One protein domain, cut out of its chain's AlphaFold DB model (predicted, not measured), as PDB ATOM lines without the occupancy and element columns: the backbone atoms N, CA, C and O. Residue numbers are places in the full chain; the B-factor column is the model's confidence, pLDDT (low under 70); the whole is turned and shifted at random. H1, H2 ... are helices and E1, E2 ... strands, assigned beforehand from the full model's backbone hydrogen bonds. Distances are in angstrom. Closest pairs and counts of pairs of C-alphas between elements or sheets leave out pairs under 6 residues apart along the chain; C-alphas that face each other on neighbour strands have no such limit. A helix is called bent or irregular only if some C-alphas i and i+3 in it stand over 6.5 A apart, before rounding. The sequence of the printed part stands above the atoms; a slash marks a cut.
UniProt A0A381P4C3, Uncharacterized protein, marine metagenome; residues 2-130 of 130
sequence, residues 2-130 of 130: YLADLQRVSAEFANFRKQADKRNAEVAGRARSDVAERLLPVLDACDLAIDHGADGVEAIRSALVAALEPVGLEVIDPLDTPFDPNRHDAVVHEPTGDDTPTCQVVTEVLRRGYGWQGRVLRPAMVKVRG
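AT A GLANCE: This is residues 2 to 130 of the 130 residues of an uncharacterized protein of marine metagenome (UniProt A0A381P4C3). Picture a long helical arm, H1a, running into a small body: residues 2 to 28 stick out free, and the body holds a helical hairpin, H1b and H2, beside two small three-stranded sheets. The last turns of H1a, residues 29 to 37, cover the sheet E1 E4 E5, whose strands E4 and E5 join the other sheet through sharp bends. The printed part has 129 residues with two named helices, then six named strands, class mixed; the sheets run E1 E4 E5, antiparallel, and E2 E6 E3, mixed. It is extended, with a radius of gyration of the C-alphas of 22.1 A, and flat, spanning 78 by 43 by 17 A.

HOW THE PARTS SIT: Start with H1, residues 2 to 51, assigned as one helix by its hydrogen bonds but bent: C-alphas 38 and 41 are 6.8 A apart, and its arms H1a, residues 2 to 38, and H1b, residues 41 to 51, stand at a tilt of 36 degrees, only just steep. Next, H2, residues 57 to 71, makes a helical hairpin with H1b: they touch, closest at the C-alphas of Cys 46 and Arg 61, 6.0 A, and run opposite ways at 36 degrees, only just steep. Look then at E1, residues 73 to 76, E4, 113 to 116, and E5, 119 to 122. H1a is on this sheet at a height over the sheet of 11.9 A, two layers, a helix on one face; it runs along E4, at 23 degrees on the local plane, and their closest C-alphas, Ser 33 and Trp 116, are 6.3 A apart. H2 only grazes this sheet, with residues 65 to 71. N 74 and O 115 of E1 and E4 are 2.9 A apart, and N 116 and O 119 of the hairpin E4 and E5 2.8 A, within hydrogen-bond range. The other, strongly twisted sheet has inner strand E6, residues 124 to 129, parallel to E2, 88 to 94, with N 89 and O 124 at 2.8 A, and antiparallel to E3, 105 to 111, with N 127 and O 108 at 2.8 A. E3 runs on into E4, and E5 into E6, each at 81 degrees. Every O i to N i+4 pair is within range in H1a and H1b; in H2, 9 of 11.

IN THESE COORDINATES: Find C-alpha 2 at (199.289, 198.753, 141.062); H1a runs 54.1 A to C-alpha 38 at (160.750, 164.590, 157.552). H1b covers 15.1 A and H2 22.1 A; H2 is irregular, only just, C-alphas 67 and 70 being 6.8 A apart. E6 ends at C-alpha 129, (148.970, 150.005, 132.638).

THE WHOLE: The farthest C-alphas, Tyr 2 and Gly 97, are 79.1 A apart. The printed part has no cut; the link E1 to E2 is long. Residue 2 and residues 96 to 103 have pLDDT under 70.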
ATOM      1  N   TYR A   2     200.295 198.805 139.976       69.69
ATOM      2  CA  TYR A   2     199.289 198.753 141.062       69.69
ATOM      3  C   TYR A   2     197.796 198.720 140.672       69.69
ATOM      4  O   TYR A   2     197.010 198.060 141.343       69.69
ATOM      5  N   LEU A   3     197.374 199.404 139.601       80.38
ATOM      6  CA  LEU A   3     195.956 199.425 139.200       80.38
ATOM      7  C   LEU A   3     195.458 198.068 138.677       80.38
ATOM      8  O   LEU A   3     194.317 197.698 138.940       80.38
ATOM      9  N   ALA A   4     196.315 197.323 137.976       82.75
ATOM     10  CA  ALA A   4     195.978 196.000 137.456       82.75
ATOM     11  C   ALA A   4     195.860 194.972 138.593       82.75
ATOM     12  O   ALA A   4     194.936 194.163 138.602       82.75
ATOM     13  N   ASP A   5     196.739 195.062 139.595       82.50
ATOM     14  CA  ASP A   5     196.684 194.206 140.782       82.50
ATOM     15  C   ASP A   5     195.428 194.478 141.622       82.50
ATOM     16  O   ASP A   5     194.753 193.538 142.039       82.50
ATOM     17  N   LEU A   6     195.050 195.749 141.805       84.50
ATOM     18  CA  LEU A   6     193.811 196.118 142.502       84.50
ATOM     19  C   LEU A   6     192.554 195.643 141.759       84.50
ATOM     20  O   LEU A   6     191.614 195.166 142.394       84.50
ATOM     21  N   GLN A   7     192.531 195.738 140.426       85.94
ATOM     22  CA  GLN A   7     191.428 195.210 139.613       85.94
ATOM     23  C   GLN A   7     191.340 193.685 139.685       85.94
ATOM     24  O   GLN A   7     190.241 193.143 139.783       85.94
ATOM     25  N   ARG A   8     192.480 192.986 139.689       88.06
ATOM     26  CA  ARG A   8     192.516 191.529 139.843       88.06
ATOM     27  C   ARG A   8     191.988 191.101 141.208       88.06
ATOM     28  O   ARG A   8     191.106 190.253 141.269       88.06
ATOM     29  N   VAL A   9     192.464 191.721 142.288       89.31
ATOM     30  CA  VAL A   9     192.016 191.404 143.653       89.31
ATOM     31  C   VAL A   9     190.531 191.726 143.840       89.31
ATOM     32  O   VAL A   9     189.814 190.943 144.460       89.31
ATOM     33  N   SER A  10     190.028 192.831 143.274       88.62
ATOM     34  CA  SER A  10     188.594 193.145 143.358       88.62
ATOM     35  C   SER A  10     187.739 192.135 142.584       88.62
ATOM     36  O   SER A  10     186.690 191.722 143.081       88.62
ATOM     37  N   ALA A  11     188.206 191.679 141.418       91.25
ATOM     38  CA  ALA A  11     187.538 190.649 140.631       91.25
ATOM     39  C   ALA A  11     187.554 189.285 141.341       91.25
ATOM     40  O   ALA A  11     186.524 188.615 141.413       91.25
ATOM     41  N   GLU A  12     188.690 188.889 141.921       91.00
ATOM     42  CA  GLU A  12     188.815 187.677 142.741       91.00
ATOM     43  C   GLU A  12     187.869 187.729 143.951       91.00
ATOM     44  O   GLU A  12     187.143 186.766 144.206       91.00
ATOM     45  N   PHE A  13     187.786 188.873 144.636       92.69
ATOM     46  CA  PHE A  13     186.867 189.067 145.758       92.69
ATOM     47  C   PHE A  13     185.392 189.034 145.329       92.69
ATOM     48  O   PHE A  13     184.567 188.403 145.993       92.69
ATOM     49  N   ALA A  14     185.041 189.662 144.204       92.50
ATOM     50  CA  ALA A  14     183.682 189.632 143.666       92.50
ATOM     51  C   ALA A  14     183.250 188.204 143.293       92.50
ATOM     52  O   ALA A  14     182.129 187.794 143.611       92.50
ATOM     53  N   ASN A  15     184.151 187.429 142.681       93.75
ATOM     54  CA  ASN A  15     183.924 186.021 142.365       93.75
ATOM     55  C   ASN A  15     183.779 185.172 143.633       93.75
ATOM     56  O   ASN A  15     182.843 184.377 143.727       93.75
ATOM     57  N   PHE A  16     184.651 185.372 144.625       92.62
ATOM     58  CA  PHE A  16     184.564 184.685 145.911       92.62
ATOM     59  C   PHE A  16     183.230 184.963 146.611       92.62
ATOM     60  O   PHE A  16     182.554 184.021 147.018       92.62
ATOM     61  N   ARG A  17     182.807 186.232 146.686       94.44
ATOM     62  CA  ARG A  17     181.521 186.617 147.284       94.44
ATOM     63  C   ARG A  17     180.352 185.944 146.567       94.44
ATOM     64  O   ARG A  17     179.547 185.287 147.214       94.44
ATOM     65  N   LYS A  18     180.314 186.011 145.231       94.19
ATOM     66  CA  LYS A  18     179.271 185.354 144.425       94.19
ATOM     67  C   LYS A  18     179.213 183.842 144.677       94.19
ATOM     68  O   LYS A  18     178.130 183.267 144.763       94.19
ATOM     69  N   GLN A  19     180.371 183.196 144.801       93.81
ATOM     70  CA  GLN A  19     180.457 181.765 145.082       93.81
ATOM     71  C   GLN A  19     180.016 181.424 146.514       93.81
ATOM     72  O   GLN A  19     179.358 180.401 146.720       93.81
ATOM     73  N   ALA A  20     180.366 182.259 147.493       93.81
ATOM     74  CA  ALA A  20     179.951 182.105 148.882       93.81
ATOM     75  C   ALA A  20     178.431 182.264 149.031       93.81
ATOM     76  O   ALA A  20     177.789 181.408 149.637       93.81
ATOM     77  N   ASP A  21     177.846 183.285 148.401       93.62
ATOM     78  CA  ASP A  21     176.399 183.520 148.405       93.62
ATOM     79  C   ASP A  21     175.643 182.337 147.787       93.62
ATOM     80  O   ASP A  21     174.665 181.851 148.358       93.62
ATOM     81  N   LYS A  22     176.144 181.805 146.662       93.50
ATOM     82  CA  LYS A  22     175.573 180.614 146.021       93.50
ATOM     83  C   LYS A  22     175.601 179.396 146.950       93.50
ATOM     84  O   LYS A  22     174.579 178.738 147.110       93.50
ATOM     85  N   ARG A  23     176.738 179.118 147.599       91.62
ATOM     86  CA  ARG A  23     176.853 178.000 148.554       91.62
ATOM     87  C   ARG A  23     175.921 178.167 149.749       91.62
ATOM     88  O   ARG A  23     175.286 177.203 150.155       91.62
ATOM     89  N   ASN A  24     175.813 179.376 150.296       92.50
ATOM     90  CA  ASN A  24     174.906 179.649 151.408       92.50
ATOM     91  C   ASN A  24     173.445 179.409 151.009       92.50
ATOM     92  O   ASN A  24     172.698 178.793 151.770       92.50
ATOM     93  N   ALA A  25     173.050 179.832 149.805       89.38
ATOM     94  CA  ALA A  25     171.719 179.565 149.270       89.38
ATOM     95  C   ALA A  25     171.463 178.060 149.075       89.38
ATOM     96  O   ALA A  25     170.406 177.571 149.463       89.38
ATOM     97  N   GLU A  26     172.437 177.312 148.548       88.81
ATOM     98  CA  GLU A  26     172.347 175.853 148.385       88.81
ATOM     99  C   GLU A  26     172.205 175.129 149.733       88.81
ATOM    100  O   GLU A  26     171.349 174.256 149.882       88.81
ATOM    101  N   VAL A  27     172.998 175.513 150.739       90.62
ATOM    102  CA  VAL A  27     172.921 174.944 152.095       90.62
ATOM    103  C   VAL A  27     171.566 175.243 152.734       90.62
ATOM    104  O   VAL A  27     170.943 174.342 153.295       90.62
ATOM    105  N   ALA A  28     171.077 176.480 152.614       87.50
ATOM    106  CA  ALA A  28     169.762 176.857 153.122       87.50
ATOM    107  C   ALA A  28     168.629 176.103 152.405       87.50
ATOM    108  O   ALA A  28     167.692 175.648 153.059       87.50
ATOM    109  N   GLY A  29     168.722 175.936 151.081       86.69
ATOM    110  CA  GLY A  29     167.770 175.154 150.290       86.69
ATOM    111  C   GLY A  29     167.725 173.692 150.732       86.69
ATOM    112  O   GLY A  29     166.645 173.162 150.983       86.69
ATOM    113  N   ARG A  30     168.896 173.077 150.935       87.06
ATOM    114  CA  ARG A  30     169.009 171.695 151.417       87.06
ATOM    115  C   ARG A  30     168.458 171.514 152.831       87.06
ATOM    116  O   ARG A  30     167.708 170.583 153.085       87.06
ATOM    117  N   ALA A  31     168.771 172.428 153.747       88.69
ATOM    118  CA  ALA A  31     168.237 172.357 155.106       88.69
ATOM    119  C   ALA A  31     166.698 172.411 155.122       88.69
ATOM    120  O   ALA A  31     166.062 171.711 155.907       88.69
ATOM    121  N   ARG A  32     166.088 173.209 154.233       88.38
ATOM    122  CA  ARG A  32     164.625 173.262 154.079       88.38
ATOM    123  C   ARG A  32     164.063 171.970 153.488       88.38
ATOM    124  O   ARG A  32     163.067 171.477 154.013       88.38
ATOM    125  N   SER A  33     164.702 171.406 152.458       88.31
ATOM    126  CA  SER A  33     164.261 170.131 151.878       88.31
ATOM    127  C   SER A  33     164.327 168.987 152.887       88.31
ATOM    128  O   SER A  33     163.402 168.187 152.942       88.31
ATOM    129  N   ASP A  34     165.358 168.946 153.735       91.81
ATOM    130  CA  ASP A  34     165.510 167.901 154.756       91.81
ATOM    131  C   ASP A  34     164.379 167.958 155.803       91.81
ATOM    132  O   ASP A  34     163.912 166.926 156.288       91.81
ATOM    133  N   VAL A  35     163.911 169.160 156.160       90.69
ATOM    134  CA  VAL A  35     162.744 169.326 157.045       90.69
ATOM    135  C   VAL A  35     161.462 168.902 156.332       90.69
ATOM    136  O   VAL A  35     160.655 168.189 156.926       90.69
ATOM    137  N   ALA A  36     161.286 169.292 155.068       91.12
ATOM    138  CA  ALA A  36     160.129 168.893 154.271       91.12
ATOM    139  C   ALA A  36     160.034 167.366 154.125       91.12
ATOM    140  O   ALA A  36     158.966 166.794 154.328       91.12
ATOM    141  N   GLU A  37     161.160 166.695 153.875       91.81
ATOM    142  CA  GLU A  37     161.246 165.236 153.773       91.81
ATOM    143  C   GLU A  37     160.801 164.540 155.071       91.81
ATOM    144  O   GLU A  37     160.053 163.562 155.040       91.81
ATOM    145  N   ARG A  38     161.175 165.093 156.232       93.62
ATOM    146  CA  ARG A  38     160.750 164.590 157.552       93.62
ATOM    147  C   ARG A  38     159.268 164.815 157.854       93.62
ATOM    148  O   ARG A  38     158.737 164.135 158.727       93.62
ATOM    149  N   LEU A  39     158.613 165.753 157.171       92.56
ATOM    150  CA  LEU A  39     157.175 166.009 157.308       92.56
ATOM    151  C   LEU A  39     156.325 165.131 156.382       92.56
ATOM    152  O   LEU A  39     155.132 164.980 156.639       92.56
ATOM    153  N   LEU A  40     156.908 164.504 155.352       92.94
ATOM    154  CA  LEU A  40     156.156 163.641 154.432       92.94
ATOM    155  C   LEU A  40     155.388 162.506 155.132       92.94
ATOM    156  O   LEU A  40     154.228 162.307 154.780       92.94
ATOM    157  N   PRO A  41     155.934 161.809 156.152       93.81
ATOM    158  CA  PRO A  41     155.178 160.795 156.889       93.81
ATOM    159  C   PRO A  41     153.919 161.334 157.578       93.81
ATOM    160  O   PRO A  41     152.978 160.580 157.801       93.81
ATOM    161  N   VAL A  42     153.880 162.629 157.918       94.44
ATOM    162  CA  VAL A  42     152.689 163.268 158.497       94.44
ATOM    163  C   VAL A  42     151.615 163.441 157.428       94.44
ATOM    164  O   VAL A  42     150.458 163.121 157.678       94.44
ATOM    165  N   LEU A  43     152.000 163.886 156.228       93.69
ATOM    166  CA  LEU A  43     151.089 163.958 155.082       93.69
ATOM    167  C   LEU A  43     150.562 162.569 154.703       93.69
ATOM    168  O   LEU A  43     149.366 162.422 154.482       93.69
ATOM    169  N   ASP A  44     151.424 161.549 154.718       92.94
ATOM    170  CA  ASP A  44     151.018 160.160 154.478       92.94
ATOM    171  C   ASP A  44     150.020 159.660 155.530       92.94
ATOM    172  O   ASP A  44     149.054 158.982 155.199       92.94
ATOM    173  N   ALA A  45     150.236 159.991 156.808       94.12
ATOM    174  CA  ALA A  45     149.311 159.625 157.875       94.12
ATOM    175  C   ALA A  45     147.958 160.338 157.726       94.12
ATOM    176  O   ALA A  45     146.923 159.741 158.013       94.12
ATOM    177  N   CYS A  46     147.957 161.593 157.261       94.38
ATOM    178  CA  CYS A  46     146.725 162.298 156.923       94.38
ATOM    179  C   CYS A  46     145.988 161.620 155.762       94.38
ATOM    180  O   CYS A  46     144.788 161.404 155.879       94.38
ATOM    181  N   ASP A  47     146.696 161.268 154.687       91.75
ATOM    182  CA  ASP A  47     146.134 160.555 153.533       91.75
ATOM    183  C   ASP A  47     145.506 159.225 153.966       91.75
ATOM    184  O   ASP A  47     144.327 158.988 153.724       91.75
ATOM    185  N   LEU A  48     146.250 158.422 154.729       92.75
ATOM    186  CA  LEU A  48     145.772 157.147 155.254       92.75
ATOM    187  C   LEU A  48     144.526 157.314 156.140       92.75
ATOM    188  O   LEU A  48     143.595 156.516 156.070       92.75
ATOM    189  N   ALA A  49     144.487 158.344 156.987       93.81
ATOM    190  CA  ALA A  49     143.323 158.609 157.826       93.81
ATOM    191  C   ALA A  49     142.091 159.008 156.994       93.81
ATOM    192  O   ALA A  49     140.986 158.568 157.312       93.81
ATOM    193  N   ILE A  50     142.277 159.794 155.927       92.44
ATOM    194  CA  ILE A  50     141.207 160.157 154.984       92.44
ATOM    195  C   ILE A  50     140.665 158.899 154.296       92.44
ATOM    196  O   ILE A  50     139.451 158.700 154.277       92.44
ATOM    197  N   ASP A  51     141.543 158.009 153.827       90.12
ATOM    198  CA  ASP A  51     141.154 156.754 153.167       90.12
ATOM    199  C   ASP A  51     140.371 155.814 154.102       90.12
ATOM    200  O   ASP A  51     139.498 155.061 153.666       90.12
ATOM    201  N   HIS A  52     140.632 155.882 155.411       93.06
ATOM    202  CA  HIS A  52     139.884 155.153 156.439       93.06
ATOM    203  C   HIS A  52     138.606 155.865 156.924       93.06
ATOM    204  O   HIS A  52     137.944 155.360 157.833       93.06
ATOM    205  N   GLY A  53     138.234 157.002 156.329       90.62
ATOM    206  CA  GLY A  53     137.001 157.725 156.648       90.62
ATOM    207  C   GLY A  53     137.078 158.591 157.909       90.62
ATOM    208  O   GLY A  53     136.059 158.819 158.558       90.62
ATOM    209  N   ALA A  54     138.271 159.054 158.298       90.38
ATOM    210  CA  ALA A  54     138.417 160.000 159.400       90.38
ATOM    211  C   ALA A  54     138.010 161.421 158.969       90.38
ATOM    212  O   ALA A  54     138.776 162.149 158.331       90.38
ATOM    213  N   ASP A  55     136.809 161.836 159.371       85.12
ATOM    214  CA  ASP A  55     136.287 163.173 159.091       85.12
ATOM    215  C   ASP A  55     137.161 164.282 159.712       85.12
ATOM    216  O   ASP A  55     137.629 164.193 160.849       85.12
ATOM    217  N   GLY A  56     137.370 165.370 158.965       87.06
ATOM    218  CA  GLY A  56     138.092 166.565 159.426       87.06
ATOM    219  C   GLY A  56     139.614 166.546 159.226       87.06
ATOM    220  O   GLY A  56     140.247 167.601 159.314       87.06
ATOM    221  N   VAL A  57     140.212 165.400 158.879       93.75
ATOM    222  CA  VAL A  57     141.655 165.315 158.577       93.75
ATOM    223  C   VAL A  57     141.998 165.974 157.238       93.75
ATOM    224  O   VAL A  57     143.080 166.543 157.087       93.75
ATOM    225  N   GLU A  58     141.060 165.994 156.290       92.81
ATOM    226  CA  GLU A  58     141.234 166.648 154.989       92.81
ATOM    227  C   GLU A  58     141.582 168.139 155.124       92.81
ATOM    228  O   GLU A  58     142.496 168.633 154.459       92.81
ATOM    229  N   ALA A  59     140.929 168.848 156.052       93.62
ATOM    230  CA  ALA A  59     141.218 170.253 156.323       93.62
ATOM    231  C   ALA A  59     142.640 170.452 156.877       93.62
ATOM    232  O   ALA A  59     143.327 171.401 156.495       93.62
ATOM    233  N   ILE A  60     143.105 169.539 157.736       93.88
ATOM    234  CA  ILE A  60     144.461 169.564 158.305       93.88
ATOM    235  C   ILE A  60     145.497 169.325 157.206       93.88
ATOM    236  O   ILE A  60     146.461 170.083 157.089       93.88
ATOM    237  N   ARG A  61     145.277 168.306 156.369       94.12
ATOM    238  CA  ARG A  61     146.130 168.002 155.217       94.12
ATOM    239  C   ARG A  61     146.232 169.203 154.281       94.12
ATOM    240  O   ARG A  61     147.333 169.601 153.914       94.12
ATOM    241  N   SER A  62     145.090 169.786 153.920       94.06
ATOM    242  CA  SER A  62     145.020 170.949 153.033       94.06
ATOM    243  C   SER A  62     145.764 172.151 153.618       94.06
ATOM    244  O   SER A  62     146.597 172.748 152.940       94.06
ATOM    245  N   ALA A  63     145.565 172.447 154.907       94.62
ATOM    246  CA  ALA A  63     146.281 173.519 155.594       94.62
ATOM    247  C   ALA A  63     147.802 173.289 155.625       94.62
ATOM    248  O   ALA A  63     148.569 174.234 155.440       94.62
ATOM    249  N   LEU A  64     148.247 172.045 155.823       92.94
ATOM    250  CA  LEU A  64     149.668 171.699 155.818       92.94
ATOM    251  C   LEU A  64     150.290 171.872 154.426       92.94
ATOM    252  O   LEU A  64     151.364 172.461 154.311       92.94
ATOM    253  N   VAL A  65     149.612 171.407 153.372       94.50
ATOM    254  CA  VAL A  65     150.067 171.601 151.987       94.50
ATOM    255  C   VAL A  65     150.124 173.092 151.651       94.50
ATOM    256  O   VAL A  65     151.173 173.569 151.223       94.50
ATOM    257  N   ALA A  66     149.063 173.848 151.945       95.38
ATOM    258  CA  ALA A  66     148.992 175.287 151.684       95.38
ATOM    259  C   ALA A  66     150.068 176.095 152.435       95.38
ATOM    260  O   ALA A  66     150.520 177.131 151.953       95.38
ATOM    261  N   ALA A  67     150.505 175.633 153.610       93.00
ATOM    262  CA  ALA A  67     151.593 176.268 154.353       93.00
ATOM    263  C   ALA A  67     152.980 176.003 153.735       93.00
ATOM    264  O   ALA A  67     153.883 176.831 153.868       93.00
ATOM    265  N   LEU A  68     153.166 174.854 153.078       91.50
ATOM    266  CA  LEU A  68     154.457 174.410 152.546       91.50
ATOM    267  C   LEU A  68     154.651 174.748 151.059       91.50
ATOM    268  O   LEU A  68     155.787 174.961 150.629       91.50
ATOM    269  N   GLU A  69     153.570 174.844 150.288       92.81
ATOM    270  CA  GLU A  69     153.583 175.167 148.855       92.81
ATOM    271  C   GLU A  69     154.328 176.487 148.541       92.81
ATOM    272  O   GLU A  69     155.241 176.460 147.712       92.81
ATOM    273  N   PRO A  70     154.118 177.613 149.265       91.88
ATOM    274  CA  PRO A  70     154.844 178.864 149.006       91.88
ATOM    275  C   PRO A  70     156.351 178.778 149.278       91.88
ATOM    276  O   PRO A  70     157.130 179.595 148.784       91.88
ATOM    277  N   VAL A  71     156.776 177.816 150.100       88.06
ATOM    278  CA  VAL A  71     158.189 177.602 150.452       88.06
ATOM    279  C   VAL A  71     158.875 176.660 149.449       88.06
ATOM    280  O   VAL A  71     160.112 176.603 149.388       88.06
ATOM    281  N   GLY A  72     158.081 175.988 148.610       89.50
ATOM    282  CA  GLY A  72     158.538 175.205 147.472       89.50
ATOM    283  C   GLY A  72     158.031 173.768 147.425       89.50
ATOM    284  O   GLY A  72     158.557 173.025 146.602       89.50
ATOM    285  N   LEU A  73     157.088 173.348 148.281       93.56
ATOM    286  CA  LEU A  73     156.504 172.004 148.197       93.56
ATOM    287  C   LEU A  73     155.682 171.845 146.915       93.56
ATOM    288  O   LEU A  73     154.835 172.676 146.610       93.56
ATOM    289  N   GLU A  74     155.869 170.724 146.232       93.75
ATOM    290  CA  GLU A  74     155.081 170.324 145.070       93.75
ATOM    291  C   GLU A  74     154.481 168.941 145.329       93.75
ATOM    292  O   GLU A  74     155.207 167.999 145.649       93.75
ATOM    293  N   VAL A  75     153.165 168.791 145.193       93.81
ATOM    294  CA  VAL A  75     152.510 167.480 145.303       93.81
ATOM    295  C   VAL A  75     152.530 166.799 143.936       93.81
ATOM    296  O   VAL A  75     152.135 167.390 142.933       93.81
ATOM    297  N   ILE A  76     152.998 165.554 143.890       93.94
ATOM    298  CA  ILE A  76     153.037 164.723 142.684       93.94
ATOM    299  C   ILE A  76     151.909 163.694 142.800       93.94
ATOM    300  O   ILE A  76     152.051 162.688 143.498       93.94
ATOM    301  N   ASP A  77     150.792 163.967 142.131       91.44
ATOM    302  CA  ASP A  77     149.601 163.108 142.092       91.44
ATOM    303  C   ASP A  77     149.231 162.804 140.625       91.44
ATOM    304  O   ASP A  77     148.430 163.517 140.019       91.44
ATOM    305  N   PRO A  78     149.915 161.835 139.990       88.56
ATOM    306  CA  PRO A  78     149.918 161.673 138.537       88.56
ATOM    307  C   PRO A  78     148.768 160.805 138.000       88.56
ATOM    308  O   PRO A  78     148.975 160.036 137.062       88.56
ATOM    309  N   LEU A  79     147.566 160.902 138.568       89.81
ATOM    310  CA  LEU A  79     146.410 160.125 138.108       89.81
ATOM    311  C   LEU A  79     146.082 160.431 136.632       89.81
ATOM    312  O   LEU A  79     146.028 161.596 136.243       89.81
ATOM    313  N   ASP A  80     145.886 159.389 135.818       86.44
ATOM    314  CA  ASP A  80     145.579 159.474 134.379       86.44
ATOM    315  C   ASP A  80     146.641 160.203 133.527       86.44
ATOM    316  O   ASP A  80     146.366 160.671 132.418       86.44
ATOM    317  N   THR A  81     147.884 160.287 134.015       88.19
ATOM    318  CA  THR A  81     149.004 160.895 133.277       88.19
ATOM    319  C   THR A  81     150.004 159.853 132.755       88.19
ATOM    320  O   THR A  81     150.081 158.737 133.284       88.19
ATOM    321  N   PRO A  82     150.798 160.181 131.713       89.56
ATOM    322  CA  PRO A  82     151.894 159.327 131.267       89.56
ATOM    323  C   PRO A  82     152.907 159.070 132.388       89.56
ATOM    324  O   PRO A  82     153.258 159.973 133.151       89.56
ATOM    325  N   PHE A  83     153.411 157.842 132.468       88.44
ATOM    326  CA  PHE A  83     154.437 157.480 133.433       88.44
ATOM    327  C   PHE A  83     155.762 158.210 133.143       88.44
ATOM    328  O   PHE A  83     156.296 158.132 132.037       88.44
ATOM    329  N   ASP A  84     156.310 158.892 134.152       90.38
ATOM    330  CA  ASP A  84     157.631 159.518 134.125       90.38
ATOM    331  C   ASP A  84     158.530 158.837 135.174       90.38
ATOM    332  O   ASP A  84     158.334 159.069 136.372       90.38
ATOM    333  N   PRO A  85     159.544 158.050 134.766       88.88
ATOM    334  CA  PRO A  85     160.456 157.364 135.685       88.88
ATOM    335  C   PRO A  85     161.216 158.291 136.645       88.88
ATOM    336  O   PRO A  85     161.735 157.836 137.660       88.88
ATOM    337  N   ASN A  86     161.327 159.589 136.337       91.19
ATOM    338  CA  ASN A  86     162.018 160.539 137.212       91.19
ATOM    339  C   ASN A  86     161.148 160.997 138.387       91.19
ATOM    340  O   ASN A  86     161.672 161.511 139.377       91.19
ATOM    341  N   ARG A  87     159.824 160.864 138.267       91.62
ATOM    342  CA  ARG A  87     158.846 161.392 139.230       91.62
ATOM    343  C   ARG A  87     157.940 160.313 139.806       91.62
ATOM    344  O   ARG A  87     157.348 160.534 140.864       91.62
ATOM    345  N   HIS A  88     157.819 159.178 139.130       93.25
ATOM    346  CA  HIS A  88     156.901 158.098 139.456       93.25
ATOM    347  C   HIS A  88     157.678 156.792 139.662       93.25
ATOM    348  O   HIS A  88     158.647 156.511 138.962       93.25
ATOM    349  N   ASP A  89     157.220 155.987 140.614       92.19
ATOM    350  CA  ASP A  89     157.727 154.654 140.922       92.19
ATOM    351  C   ASP A  89     156.618 153.629 140.634       92.19
ATOM    352  O   ASP A  89     155.599 153.584 141.329       92.19
ATOM    353  N   ALA A  90     156.778 152.863 139.552       89.62
ATOM    354  CA  ALA A  90     155.794 151.885 139.093       89.62
ATOM    355  C   ALA A  90     155.895 150.594 139.915       89.62
ATOM    356  O   ALA A  90     156.657 149.683 139.593       89.62
ATOM    357  N   VAL A  91     155.093 150.504 140.974       89.06
ATOM    358  CA  VAL A  91     155.102 149.358 141.896       89.06
ATOM    359  C   VAL A  91     154.191 148.215 141.443       89.06
ATOM    360  O   VAL A  91     154.406 147.066 141.826       89.06
ATOM    361  N   VAL A  92     153.187 148.501 140.609       86.81
ATOM    362  CA  VAL A  92     152.259 147.501 140.063       86.81
ATOM    363  C   VAL A  92     152.083 147.741 138.568       86.81
ATOM    364  O   VAL A  92     151.829 148.867 138.148       86.81
ATOM    365  N   HIS A  93     152.201 146.671 137.782       84.38
ATOM    366  CA  HIS A  93     151.995 146.686 136.337       84.38
ATOM    367  C   HIS A  93     150.766 145.839 136.002       84.38
ATOM    368  O   HIS A  93     150.729 144.653 136.333       84.38
ATOM    369  N   GLU A  94     149.768 146.439 135.358       80.06
ATOM    370  CA  GLU A  94     148.635 145.709 134.790       80.06
ATOM    371  C   GLU A  94     148.838 145.500 133.289       80.06
ATOM    372  O   GLU A  94     148.991 146.490 132.570       80.06
ATOM    373  N   PRO A  95     148.812 144.245 132.802       70.75
ATOM    374  CA  PRO A  95     148.881 143.978 131.376       70.75
ATOM    375  C   PRO A  95     147.606 144.469 130.688       70.75
ATOM    376  O   PRO A  95     146.491 144.141 131.108       70.75
ATOM    377  N   THR A  96     147.770 145.225 129.608       64.31
ATOM    378  CA  THR A  96     146.654 145.594 128.726       64.31
ATOM    379  C   THR A  96     146.478 144.524 127.653       64.31
ATOM    380  O   THR A  96     147.459 144.024 127.112       64.31
ATOM    381  N   GLY A  97     145.235 144.134 127.351       57.44
ATOM    382  CA  GLY A  97     144.959 143.235 126.227       57.44
ATOM    383  C   GLY A  97     145.403 143.863 124.902       57.44
ATOM    384  O   GLY A  97     145.141 145.044 124.715       57.44
ATOM    385  N   ASP A  98     146.056 143.046 124.067       55.62
ATOM    386  CA  ASP A  98     146.702 143.183 122.736       55.62
ATOM    387  C   ASP A  98     146.626 144.461 121.861       55.62
ATOM    388  O   ASP A  98     147.330 144.510 120.856       55.62
ATOM    389  N   ASP A  99     145.889 145.519 122.192       59.59
ATOM    390  CA  ASP A  99     145.805 146.739 121.388       59.59
ATOM    391  C   ASP A  99     145.932 148.018 122.246       59.59
ATOM    392  O   ASP A  99     145.007 148.421 122.953       59.59
ATOM    393  N   THR A 100     147.066 148.715 122.059       53.56
ATOM    394  CA  THR A 100     147.459 150.101 122.448       53.56
ATOM    395  C   THR A 100     147.849 150.454 123.901       53.56
ATOM    396  O   THR A 100     147.183 150.019 124.833       53.56
ATOM    397  N   PRO A 101     148.779 151.429 124.116       52.81
ATOM    398  CA  PRO A 101     149.953 151.867 123.336       52.81
ATOM    399  C   PRO A 101     151.290 151.617 124.087       52.81
ATOM    400  O   PRO A 101     151.313 151.395 125.287       52.81
ATOM    401  N   THR A 102     152.437 151.760 123.406       58.38
ATOM    402  CA  THR A 102     153.826 151.683 123.945       58.38
ATOM    403  C   THR A 102     154.153 152.601 125.140       58.38
ATOM    404  O   THR A 102     155.279 152.581 125.635       58.38
ATOM    405  N   CYS A 103     153.212 153.437 125.578       67.81
ATOM    406  CA  CYS A 103     153.392 154.410 126.646       67.81
ATOM    407  C   CYS A 103     152.618 153.953 127.883       67.81
ATOM    408  O   CYS A 103     151.389 153.932 127.862       67.81
ATOM    409  N   GLN A 104     153.340 153.634 128.957       82.12
ATOM    410  CA  GLN A 104     152.749 153.292 130.248       82.12
ATOM    411  C   GLN A 104     151.981 154.493 130.816       82.12
ATOM    412  O   GLN A 104     152.513 155.605 130.882       82.12
ATOM    413  N   VAL A 105     150.735 154.272 131.230       87.38
ATOM    414  CA  VAL A 105     149.866 155.300 131.829       87.38
ATOM    415  C   VAL A 105     149.603 154.947 133.285       87.38
ATOM    416  O   VAL A 105     149.389 153.779 133.610       87.38
ATOM    417  N   VAL A 106     149.615 155.948 134.166       89.00
ATOM    418  CA  VAL A 106     149.271 155.780 135.580       89.00
ATOM    419  C   VAL A 106     147.762 155.606 135.726       89.00
ATOM    420  O   VAL A 106     146.997 156.512 135.410       89.00
ATOM    421  N   THR A 107     147.336 154.453 136.235       89.25
ATOM    422  CA  THR A 107     145.918 154.135 136.469       89.25
ATOM    423  C   THR A 107     145.475 154.399 137.900       89.25
ATOM    424  O   THR A 107     144.295 154.600 138.153       89.25
ATOM    425  N   GLU A 108     146.401 154.340 138.853       90.12
ATOM    426  CA  GLU A 108     146.101 154.523 140.272       90.12
ATOM    427  C   GLU A 108     147.340 155.053 140.992       90.12
ATOM    428  O   GLU A 108     148.464 154.613 140.729       90.12
ATOM    429  N   VAL A 109     147.136 155.994 141.912       91.88
ATOM    430  CA  VAL A 109     148.194 156.543 142.763       91.88
ATOM    431  C   VAL A 109     148.056 155.912 144.142       91.88
ATOM    432  O   VAL A 109     147.148 156.235 144.895       91.88
ATOM    433  N   LEU A 110     148.967 154.997 144.463       90.75
ATOM    434  CA  LEU A 110     148.968 154.256 145.729       90.75
ATOM    435  C   LEU A 110     149.569 155.082 146.864       90.75
ATOM    436  O   LEU A 110     149.216 154.922 148.029       90.75
ATOM    437  N   ARG A 111     150.519 155.958 146.526       92.81
ATOM    438  CA  ARG A 111     151.087 156.932 147.453       92.81
ATOM    439  C   ARG A 111     151.541 158.156 146.686       92.81
ATOM    440  O   ARG A 111     152.309 158.044 145.730       92.81
ATOM    441  N   ARG A 112     151.136 159.333 147.152       93.81
ATOM    442  CA  ARG A 112     151.548 160.599 146.545       93.81
ATOM    443  C   ARG A 112     153.055 160.816 146.667       93.81
ATOM    444  O   ARG A 112     153.687 160.512 147.692       93.81
ATOM    445  N   GLY A 113     153.619 161.354 145.595       94.12
ATOM    446  CA  GLY A 113     154.991 161.832 145.560       94.12
ATOM    447  C   GLY A 113     155.057 163.291 145.987       94.12
ATOM    448  O   GLY A 113     154.053 164.003 145.993       94.12
ATOM    449  N   TYR A 114     156.258 163.746 146.326       95.19
ATOM    450  CA  TYR A 114     156.497 165.125 146.729       95.19
ATOM    451  C   TYR A 114     157.800 165.644 146.127       95.19
ATOM    452  O   TYR A 114     158.828 164.960 146.120       95.19
ATOM    453  N   GLY A 115     157.746 166.871 145.626       93.50
ATOM    454  CA  GLY A 115     158.878 167.660 145.171       93.50
ATOM    455  C   GLY A 115     159.128 168.858 146.082       93.50
ATOM    456  O   GLY A 115     158.266 169.266 146.858       93.50
ATOM    457  N   TRP A 116     160.331 169.413 145.992       93.31
ATOM    458  CA  TRP A 116     160.729 170.635 146.670       93.31
ATOM    459  C   TRP A 116     161.599 171.487 145.754       93.31
ATOM    460  O   TRP A 116     162.706 171.080 145.396       93.31
ATOM    461  N   GLN A 117     161.114 172.675 145.391       88.81
ATOM    462  CA  GLN A 117     161.819 173.627 144.524       88.81
ATOM    463  C   GLN A 117     162.309 172.972 143.217       88.81
ATOM    464  O   GLN A 117     163.479 173.095 142.849       88.81
ATOM    465  N   GLY A 118     161.433 172.217 142.545       85.69
ATOM    466  CA  GLY A 118     161.751 171.488 141.312       85.69
ATOM    467  C   GLY A 118     162.598 170.216 141.471       85.69
ATOM    468  O   GLY A 118     162.873 169.547 140.476       85.69
ATOM    469  N   ARG A 119     163.015 169.837 142.688       89.25
ATOM    470  CA  ARG A 119     163.685 168.552 142.958       89.25
ATOM    471  C   ARG A 119     162.691 167.543 143.523       89.25
ATOM    472  O   ARG A 119     162.022 167.830 144.506       89.25
ATOM    473  N   VAL A 120     162.658 166.328 142.985       92.94
ATOM    474  CA  VAL A 120     161.863 165.233 143.567       92.94
ATOM    475  C   VAL A 120     162.475 164.816 144.909       92.94
ATOM    476  O   VAL A 120     163.644 164.429 144.961       92.94
ATOM    477  N   LEU A 121     161.699 164.924 145.993       92.06
ATOM    478  CA  LEU A 121     162.068 164.389 147.310       92.06
ATOM    479  C   LEU A 121     161.715 162.909 147.392       92.06
ATOM    480  O   LEU A 121     162.526 162.090 147.809       92.06
ATOM    481  N   ARG A 122     160.499 162.575 146.958       94.25
ATOM    482  CA  ARG A 122     160.002 161.205 146.921       94.25
ATOM    483  C   ARG A 122     159.112 161.019 145.694       94.25
ATOM    484  O   ARG A 122     158.184 161.814 145.527       94.25
ATOM    485  N   PRO A 123     159.357 160.002 144.853       94.31
ATOM    486  CA  PRO A 123     158.491 159.728 143.714       94.31
ATOM    487  C   PRO A 123     157.104 159.264 144.177       94.31
ATOM    488  O   PRO A 123     156.943 158.752 145.288       94.31
ATOM    489  N   ALA A 124     156.099 159.463 143.327       95.00
ATOM    490  CA  ALA A 124     154.761 158.929 143.560       95.00
ATOM    491  C   ALA A 124     154.758 157.423 143.283       95.00
ATOM    492  O   ALA A 124     155.197 157.010 142.214       95.00
ATOM    493  N   MET A 125     154.260 156.614 144.217       93.81
ATOM    494  CA  MET A 125     154.079 155.183 143.977       93.81
ATOM    495  C   MET A 125     152.792 154.988 143.200       93.81
ATOM    496  O   MET A 125     151.709 155.356 143.664       93.81
ATOM    497  N   VAL A 126     152.924 154.420 142.013       93.25
ATOM    498  CA  VAL A 126     151.838 154.335 141.052       93.25
ATOM    499  C   VAL A 126     151.670 152.921 140.546       93.25
ATOM    500  O   VAL A 126     152.610 152.128 140.456       93.25
ATOM    501  N   LYS A 127     150.435 152.634 140.178       89.75
ATOM    502  CA  LYS A 127     150.084 151.504 139.348       89.75
ATOM    503  C   LYS A 127     150.002 151.987 137.913       89.75
ATOM    504  O   LYS A 127     149.359 153.001 137.636       89.75
ATOM    505  N   VAL A 128     150.675 151.276 137.022       88.56
ATOM    506  CA  VAL A 128     150.699 151.599 135.600       88.56
ATOM    507  C   VAL A 128     150.060 150.491 134.790       88.56
ATOM    508  O   VAL A 128     150.127 149.311 135.138       88.56
ATOM    509  N   ARG A 129     149.471 150.893 133.673       83.94
ATOM    510  CA  ARG A 129     148.970 150.005 132.638       83.94
ATOM    511  C   ARG A 129     149.790 150.208 131.369       83.94
ATOM    512  O   ARG A 129     150.051 151.354 130.993       83.94
ATOM    513  N   GLY A 130     150.183 149.107 130.735       71.06
ATOM    514  CA  GLY A 130     150.917 149.078 129.468       71.06
ATOM    515  C   GLY A 130     151.184 147.663 128.990       71.06
ATOM    516  O   GLY A 130     150.491 146.741 129.484       71.06
TER     517      GLY A 130